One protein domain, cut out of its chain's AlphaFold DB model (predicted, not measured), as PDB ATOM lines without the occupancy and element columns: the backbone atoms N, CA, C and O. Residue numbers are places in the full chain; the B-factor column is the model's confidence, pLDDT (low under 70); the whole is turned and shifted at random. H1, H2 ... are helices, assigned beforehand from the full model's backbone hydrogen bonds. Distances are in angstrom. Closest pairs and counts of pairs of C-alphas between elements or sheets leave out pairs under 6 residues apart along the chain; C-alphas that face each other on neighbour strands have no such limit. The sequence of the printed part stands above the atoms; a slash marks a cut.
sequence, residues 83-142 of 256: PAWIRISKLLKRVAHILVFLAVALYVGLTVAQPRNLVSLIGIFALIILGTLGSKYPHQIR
ATOM      1  N   PRO A  83     282.689 269.962 289.096       56.62
ATOM      2  CA  PRO A  83     282.469 269.328 290.404       56.62
ATOM      3  C   PRO A  83     280.992 269.332 290.850       56.62
ATOM      4  O   PRO A  83     280.580 268.453 291.608       56.62
ATOM      5  N   ALA A  84     280.174 270.269 290.352       60.66
ATOM      6  CA  ALA A  84     278.751 270.386 290.696       60.66
ATOM      7  C   ALA A  84     277.891 269.236 290.136       60.66
ATOM      8  O   ALA A  84     277.087 268.664 290.867       60.66
ATOM      9  N   TRP A  85     278.118 268.813 288.886       53.84
ATOM     10  CA  TRP A  85     277.401 267.690 288.255       53.84
ATOM     11  C   TRP A  85     277.724 266.339 288.912       53.84
ATOM     12  O   TRP A  85     276.856 265.480 289.089       53.84
ATOM     13  N   ILE A  86     278.970 266.167 289.360       62.22
ATOM     14  CA  ILE A  86     279.393 264.993 290.136       62.22
ATOM     15  C   ILE A  86     278.713 264.993 291.514       62.22
ATOM     16  O   ILE A  86     278.318 263.941 292.014       62.22
ATOM     17  N   ARG A  87     278.540 266.164 292.137       63.25
ATOM     18  CA  ARG A  87     277.876 266.306 293.442       63.25
ATOM     19  C   ARG A  87     276.362 266.075 293.339       63.25
ATOM     20  O   ARG A  87     275.829 265.322 294.147       63.25
ATOM     21  N   ILE A  88     275.711 266.620 292.309       63.31
ATOM     22  CA  ILE A  88     274.276 266.446 292.018       63.31
ATOM     23  C   ILE A  88     273.949 264.987 291.688       63.31
ATOM     24  O   ILE A  88     273.044 264.419 292.288       63.31
ATOM     25  N   SER A  89     274.725 264.323 290.825       60.84
ATOM     26  CA  SER A  89     274.505 262.898 290.523       60.84
ATOM     27  C   SER A  89     274.741 261.986 291.736       60.84
ATOM     28  O   SER A  89     274.065 260.969 291.882       60.84
ATOM     29  N   LYS A  90     275.652 262.349 292.650       65.62
ATOM     30  CA  LYS A  90     275.835 261.660 293.942       65.62
ATOM     31  C   LYS A  90     274.690 261.928 294.922       65.62
ATOM     32  O   LYS A  90     274.362 261.036 295.700       65.62
ATOM     33  N   LEU A  91     274.121 263.134 294.930       71.00
ATOM     34  CA  LEU A  91     272.972 263.491 295.766       71.00
ATOM     35  C   LEU A  91     271.719 262.756 295.282       71.00
ATOM     36  O   LEU A  91     271.077 262.079 296.071       71.00
ATOM     37  N   LEU A  92     271.445 262.792 293.976       70.50
ATOM     38  CA  LEU A  92     270.308 262.113 293.356       70.50
ATOM     39  C   LEU A  92     270.336 260.603 293.624       70.50
ATOM     40  O   LEU A  92     269.332 260.019 294.020       70.50
ATOM     41  N   LYS A  93     271.511 259.971 293.499       70.00
ATOM     42  CA  LYS A  93     271.686 258.555 293.853       70.00
ATOM     43  C   LYS A  93     271.422 258.291 295.335       70.00
ATOM     44  O   LYS A  93     270.798 257.284 295.646       70.00
ATOM     45  N   ARG A  94     271.869 259.170 296.240       70.81
ATOM     46  CA  ARG A  94     271.599 259.046 297.683       70.81
ATOM     47  C   ARG A  94     270.110 259.172 297.992       70.81
ATOM     48  O   ARG A  94     269.587 258.335 298.714       70.81
ATOM     49  N   VAL A  95     269.433 260.151 297.394       73.38
ATOM     50  CA  VAL A  95     267.983 260.342 297.532       73.38
ATOM     51  C   VAL A  95     267.227 259.110 297.035       73.38
ATOM     52  O   VAL A  95     266.368 258.610 297.749       73.38
ATOM     53  N   ALA A  96     267.600 258.550 295.881       74.56
ATOM     54  CA  ALA A  96     266.986 257.324 295.369       74.56
ATOM     55  C   ALA A  96     267.162 256.126 296.322       74.56
ATOM     56  O   ALA A  96     266.202 255.407 296.575       74.56
ATOM     57  N   HIS A  97     268.354 255.930 296.901       72.81
ATOM     58  CA  HIS A  97     268.580 254.859 297.884       72.81
ATOM     59  C   HIS A  97     267.735 255.051 299.148       72.81
ATOM     60  O   HIS A  97     267.171 254.086 299.656       72.81
ATOM     61  N   ILE A  98     267.627 256.290 299.639       75.56
ATOM     62  CA  ILE A  98     266.825 256.620 300.822       75.56
ATOM     63  C   ILE A  98     265.337 256.388 300.545       75.56
ATOM     64  O   ILE A  98     264.659 255.797 301.377       75.56
ATOM     65  N   LEU A  99     264.839 256.784 299.372       79.44
ATOM     66  CA  LEU A  99     263.450 256.553 298.965       79.44
ATOM     67  C   LEU A  99     263.123 255.061 298.853       79.44
ATOM     68  O   LEU A  99     262.096 254.629 299.367       79.44
ATOM     69  N   VAL A 100     264.001 254.267 298.233       77.38
ATOM     70  CA  VAL A 100     263.821 252.809 298.135       77.38
ATOM     71  C   VAL A 100     263.822 252.171 299.523       77.38
ATOM     72  O   VAL A 100     262.951 251.361 299.820       77.38
ATOM     73  N   PHE A 101     264.751 252.562 300.397       77.69
ATOM     74  CA  PHE A 101     264.798 252.057 301.769       77.69
ATOM     75  C   PHE A 101     263.537 252.429 302.562       77.69
ATOM     76  O   PHE A 101     262.972 251.576 303.240       77.69
ATOM     77  N   LEU A 102     263.063 253.672 302.437       80.50
ATOM     78  CA  LEU A 102     261.840 254.147 303.085       80.50
ATOM     79  C   LEU A 102     260.606 253.379 302.588       80.50
ATOM     80  O   LEU A 102     259.781 252.968 303.397       80.50
ATOM     81  N   ALA A 103     260.499 253.146 301.278       79.38
ATOM     82  CA  ALA A 103     259.405 252.381 300.685       79.38
ATOM     83  C   ALA A 103     259.400 250.922 301.166       79.38
ATOM     84  O   ALA A 103     258.347 250.398 301.523       79.38
ATOM     85  N   VAL A 104     260.575 250.285 301.240       78.69
ATOM     86  CA  VAL A 104     260.724 248.927 301.786       78.69
ATOM     87  C   VAL A 104     260.355 248.895 303.266       78.69
ATOM     88  O   VAL A 104     259.581 248.036 303.673       78.69
ATOM     89  N   ALA A 105     260.852 249.838 304.068       77.81
ATOM     90  CA  ALA A 105     260.556 249.908 305.497       77.81
ATOM     91  C   ALA A 105     259.059 250.131 305.766       77.81
ATOM     92  O   ALA A 105     258.489 249.476 306.636       77.81
ATOM     93  N   LEU A 106     258.411 251.003 304.989       82.69
ATOM     94  CA  LEU A 106     256.973 251.248 305.070       82.69
ATOM     95  C   LEU A 106     256.171 250.007 304.662       82.69
ATOM     96  O   LEU A 106     255.257 249.612 305.379       82.69
ATOM     97  N   TYR A 107     256.542 249.351 303.561       81.12
ATOM     98  CA  TYR A 107     255.891 248.117 303.121       81.12
ATOM     99  C   TYR A 107     256.030 247.000 304.166       81.12
ATOM    100  O   TYR A 107     255.040 246.375 304.541       81.12
ATOM    101  N   VAL A 108     257.233 246.798 304.713       78.00
ATOM    102  CA  VAL A 108     257.461 245.845 305.809       78.00
ATOM    103  C   VAL A 108     256.603 246.216 307.021       78.00
ATOM    104  O   VAL A 108     255.878 245.360 307.515       78.00
ATOM    105  N   GLY A 109     256.583 247.484 307.441       77.12
ATOM    106  CA  GLY A 109     255.759 247.952 308.560       77.12
ATOM    107  C   GLY A 109     254.261 247.677 308.383       77.12
ATOM    108  O   GLY A 109     253.609 247.233 309.325       77.12
ATOM    109  N   LEU A 110     253.725 247.848 307.170       78.62
ATOM    110  CA  LEU A 110     252.327 247.529 306.854       78.62
ATOM    111  C   LEU A 110     252.052 246.015 306.869       78.62
ATOM    112  O   LEU A 110     250.990 245.581 307.310       78.62
ATOM    113  N   THR A 111     253.003 245.194 306.416       73.06
ATOM    114  CA  THR A 111     252.853 243.723 306.376       73.06
ATOM    115  C   THR A 111     253.064 243.036 307.729       73.06
ATOM    116  O   THR A 111     252.487 241.975 307.977       73.06
ATOM    117  N   VAL A 112     253.843 243.637 308.630       69.06
ATOM    118  CA  VAL A 112     254.131 243.124 309.983       69.06
ATOM    119  C   VAL A 112     252.909 243.210 310.909       69.06
ATOM    120  O   VAL A 112     252.894 242.580 311.956       69.06
ATOM    121  N   ALA A 113     251.817 243.869 310.513       68.88
ATOM    122  CA  ALA A 113     250.562 243.828 311.271       68.88
ATOM    123  C   ALA A 113     249.975 242.402 311.429       68.88
ATOM    124  O   ALA A 113     249.151 242.170 312.311       68.88
ATOM    125  N   GLN A 114     250.397 241.433 310.604       77.94
ATOM    126  CA  GLN A 114     249.980 240.034 310.720       77.94
ATOM    127  C   GLN A 114     250.991 239.199 311.534       77.94
ATOM    128  O   GLN A 114     252.169 239.146 311.168       77.94
ATOM    129  N   PRO A 115     250.554 238.436 312.559       75.12
ATOM    130  CA  PRO A 115     251.446 237.680 313.448       75.12
ATOM    131  C   PRO A 115     252.279 236.608 312.727       75.12
ATOM    132  O   PRO A 115     253.384 236.285 313.154       75.12
ATOM    133  N   ARG A 116     251.800 236.089 311.588       78.31
ATOM    134  CA  ARG A 116     252.537 235.108 310.774       78.31
ATOM    135  C   ARG A 116     253.792 235.701 310.122       78.31
ATOM    136  O   ARG A 116     254.797 235.008 310.000       78.31
ATOM    137  N   ASN A 117     253.757 236.985 309.767       80.50
ATOM    138  CA  ASN A 117     254.873 237.672 309.115       80.50
ATOM    139  C   ASN A 117     255.983 238.036 310.119       80.50
ATOM    140  O   ASN A 117     257.151 238.118 309.735       80.50
ATOM    141  N   LEU A 118     255.653 238.167 311.414       79.38
ATOM    142  CA  LEU A 118     256.647 238.342 312.482       79.38
ATOM    143  C   LEU A 118     257.562 237.126 312.601       79.38
ATOM    144  O   LEU A 118     258.766 237.289 312.773       79.38
ATOM    145  N   VAL A 119     257.010 235.915 312.480       85.25
ATOM    146  CA  VAL A 119     257.796 234.676 312.567       85.25
ATOM    147  C   VAL A 119     258.843 234.628 311.452       85.25
ATOM    148  O   VAL A 119     260.007 234.330 311.711       85.25
ATOM    149  N   SER A 120     258.465 234.999 310.225       85.06
ATOM    150  CA  SER A 120     259.402 235.096 309.099       85.06
ATOM    151  C   SER A 120     260.481 236.158 309.328       85.06
ATOM    152  O   SER A 120     261.649 235.910 309.033       85.06
ATOM    153  N   LEU A 121     260.121 237.316 309.895       83.69
ATOM    154  CA  LEU A 121     261.082 238.378 310.202       83.69
ATOM    155  C   LEU A 121     262.093 237.937 311.273       83.69
ATOM    156  O   LEU A 121     263.297 238.126 311.099       83.69
ATOM    157  N   ILE A 122     261.619 237.293 312.342       87.31
ATOM    158  CA  ILE A 122     262.467 236.727 313.400       87.31
ATOM    159  C   ILE A 122     263.404 235.661 312.823       87.31
ATOM    160  O   ILE A 122     264.585 235.645 313.165       87.31
ATOM    161  N   GLY A 123     262.921 234.820 311.903       88.44
ATOM    162  CA  GLY A 123     263.745 233.831 311.208       88.44
ATOM    163  C   GLY A 123     264.925 234.458 310.458       88.44
ATOM    164  O   GLY A 123     266.048 233.968 310.566       88.44
ATOM    165  N   ILE A 124     264.715 235.584 309.766       87.88
ATOM    166  CA  ILE A 124     265.797 236.307 309.075       87.88
ATOM    167  C   ILE A 124     266.841 236.811 310.080       87.88
ATOM    168  O   ILE A 124     268.039 236.617 309.868       87.88
ATOM    169  N   PHE A 125     266.412 237.411 311.195       88.75
ATOM    170  CA  PHE A 125     267.338 237.852 312.244       88.75
ATOM    171  C   PHE A 125     268.104 236.682 312.869       88.75
ATOM    172  O   PHE A 125     269.315 236.789 313.065       88.75
ATOM    173  N   ALA A 126     267.439 235.555 313.122       91.81
ATOM    174  CA  ALA A 126     268.073 234.353 313.651       91.81
ATOM    175  C   ALA A 126     269.159 233.816 312.705       91.81
ATOM    176  O   ALA A 126     270.260 233.506 313.157       91.81
ATOM    177  N   LEU A 127     268.901 233.778 311.391       90.19
ATOM    178  CA  LEU A 127     269.895 233.362 310.393       90.19
ATOM    179  C   LEU A 127     271.109 234.300 310.354       90.19
ATOM    180  O   LEU A 127     272.243 233.829 310.254       90.19
ATOM    181  N   ILE A 128     270.897 235.614 310.478       89.12
ATOM    182  CA  ILE A 128     271.995 236.591 310.556       89.12
ATOM    183  C   ILE A 128     272.830 236.354 311.820       89.12
ATOM    184  O   ILE A 128     274.057 236.330 311.739       89.12
ATOM    185  N   ILE A 129     272.186 236.133 312.970       89.75
ATOM    186  CA  ILE A 129     272.875 235.863 314.239       89.75
ATOM    187  C   ILE A 129     273.689 234.571 314.139       89.75
ATOM    188  O   ILE A 129     274.883 234.589 314.434       89.75
ATOM    189  N   LEU A 130     273.101 233.479 313.648       91.06
ATOM    190  CA  LEU A 130     273.811 232.213 313.440       91.06
ATOM    191  C   LEU A 130     275.014 232.382 312.502       91.06
ATOM    192  O   LEU A 130     276.104 231.901 312.811       91.06
ATOM    193  N   GLY A 131     274.855 233.134 311.409       87.25
ATOM    194  CA  GLY A 131     275.956 233.463 310.504       87.25
ATOM    195  C   GLY A 131     277.060 234.289 311.171       87.25
ATOM    196  O   GLY A 131     278.242 234.074 310.905       87.25
ATOM    197  N   THR A 132     276.705 235.210 312.073       87.62
ATOM    198  CA  THR A 132     277.689 236.008 312.822       87.62
ATOM    199  C   THR A 132     278.415 235.196 313.893       87.62
ATOM    200  O   THR A 132     279.611 235.402 314.079       87.62
ATOM    201  N   LEU A 133     277.733 234.244 314.540       89.81
ATOM    202  CA  LEU A 133     278.311 233.353 315.550       89.81
ATOM    203  C   LEU A 133     279.264 232.326 314.927       89.81
ATOM    204  O   LEU A 133     280.304 232.027 315.505       89.81
ATOM    205  N   GLY A 134     278.942 231.823 313.733       89.50
ATOM    206  CA  GLY A 134     279.821 230.934 312.967       89.50
ATOM    207  C   GLY A 134     280.985 231.644 312.260       89.50
ATOM    208  O   GLY A 134     281.810 230.985 311.628       89.50
ATOM    209  N   SER A 135     281.065 232.977 312.322       89.44
ATOM    210  CA  SER A 135     282.098 233.741 311.620       89.44
ATOM    211  C   SER A 135     283.429 233.714 312.365       89.44
ATOM    212  O   SER A 135     283.506 234.033 313.549       89.44
ATOM    213  N   LYS A 136     284.516 233.436 311.637       88.69
ATOM    214  CA  LYS A 136     285.891 233.494 312.163       88.69
ATOM    215  C   LYS A 136     286.316 234.912 312.578       88.69
ATOM    216  O   LYS A 136     287.141 235.064 313.472       88.69
ATOM    217  N   TYR A 137     285.762 235.946 311.937       89.25
ATOM    218  CA  TYR A 137     286.076 237.355 312.206       89.25
ATOM    219  C   TYR A 137     284.787 238.198 312.240       89.25
ATOM    220  O   TYR A 137     284.521 238.963 311.306       89.25
ATOM    221  N   PRO A 138     283.969 238.099 313.308       82.12
ATOM    222  CA  PRO A 138     282.655 238.748 313.369       82.12
ATOM    223  C   PRO A 138     282.734 240.281 313.282       82.12
ATOM    224  O   PRO A 138     281.848 240.927 312.726       82.12
ATOM    225  N   HIS A 139     283.834 240.878 313.745       82.31
ATOM    226  CA  HIS A 139     284.043 242.328 313.696       82.31
ATOM    227  C   HIS A 139     284.405 242.875 312.305       82.31
ATOM    228  O   HIS A 139     284.298 244.078 312.085       82.31
ATOM    229  N   GLN A 140     284.813 242.025 311.354       87.31
ATOM    230  CA  GLN A 140     285.195 242.452 309.998       87.31
ATOM    231  C   GLN A 140     284.053 242.303 308.979       87.31
ATOM    232  O   GLN A 140     284.241 242.523 307.780       87.31
ATOM    233  N   ILE A 141     282.849 241.943 309.437       83.62
ATOM    234  CA  ILE A 141     281.693 241.737 308.566       83.62
ATOM    235  C   ILE A 141     281.277 243.066 307.920       83.62
ATOM    236  O   ILE A 141     280.938 244.051 308.580       83.62
ATOM    237  N   ARG A 142     281.255 243.087 306.582       83.94
ATOM    238  CA  ARG A 142     280.804 244.236 305.785       83.94
ATOM    239  C   ARG A 142     279.273 244.301 305.764       83.94
ATOM    240  O   ARG A 142     278.639 243.956 304.768       83.94
TER     241      ARG A 142
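This is residues 83 to 142 of the 256 residues of the protein "Hypothetical protein" of Rotaria sp. Silwood1 (UniProt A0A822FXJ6). Two helices form an open V in one flat layer: the long helix H1 makes one arm, the shorter H2 makes the other, and the last residue of H1 and the first residues of H2 make the corner. The space between the arms is empty, and after H2 the last printed residues, 134 to 142, turn back toward the open side of the V. The printed part has 60 residues with two named helices, H1 then H2 along the chain, and no named strand; its class is all helix. It is extended, with a radius of gyration of the C-alphas of 17.4 A, and the C-alphas span 46 by 37 by 8 A.

The longest helix is H1, residues 83 to 111, and its residues 83 to 107 stand free. H2, residues 115 to 133, is close to H1 but not clearly touching it, with 1 pair of C-alphas within 8 A. The closest C-alphas of the two are those of Thr 111 and Asn 117, 6.9 A apart. Their lines stand at a steep tilt of 56 degrees, and they run opposite ways. Their centres are 25.4 A apart. Residues 122 to 131 of H2 stand free. In H1 every O i to N i+4 pair is within hydrogen-bond range; in H2 13 of 15 are.

H1 measures 42.3 A from C-alpha 83 at (282.469, 269.328, 290.404) to C-alpha 111 at (252.853, 243.723, 306.376). H2 measures 27.3 A and ends with C-alpha 133 at (278.311, 233.353, 315.550).

The two C-alphas farthest apart are those of Pro 83 and Pro 115, at 50.0 A. The printed part has no cut, and the link from H1 to H2, residues 112 to 114, is tight. Residues 133 to 140 stand free. The mean pLDDT of the printed part is 78.6, and residues 83 to 90 and 112 to 113 are under 70.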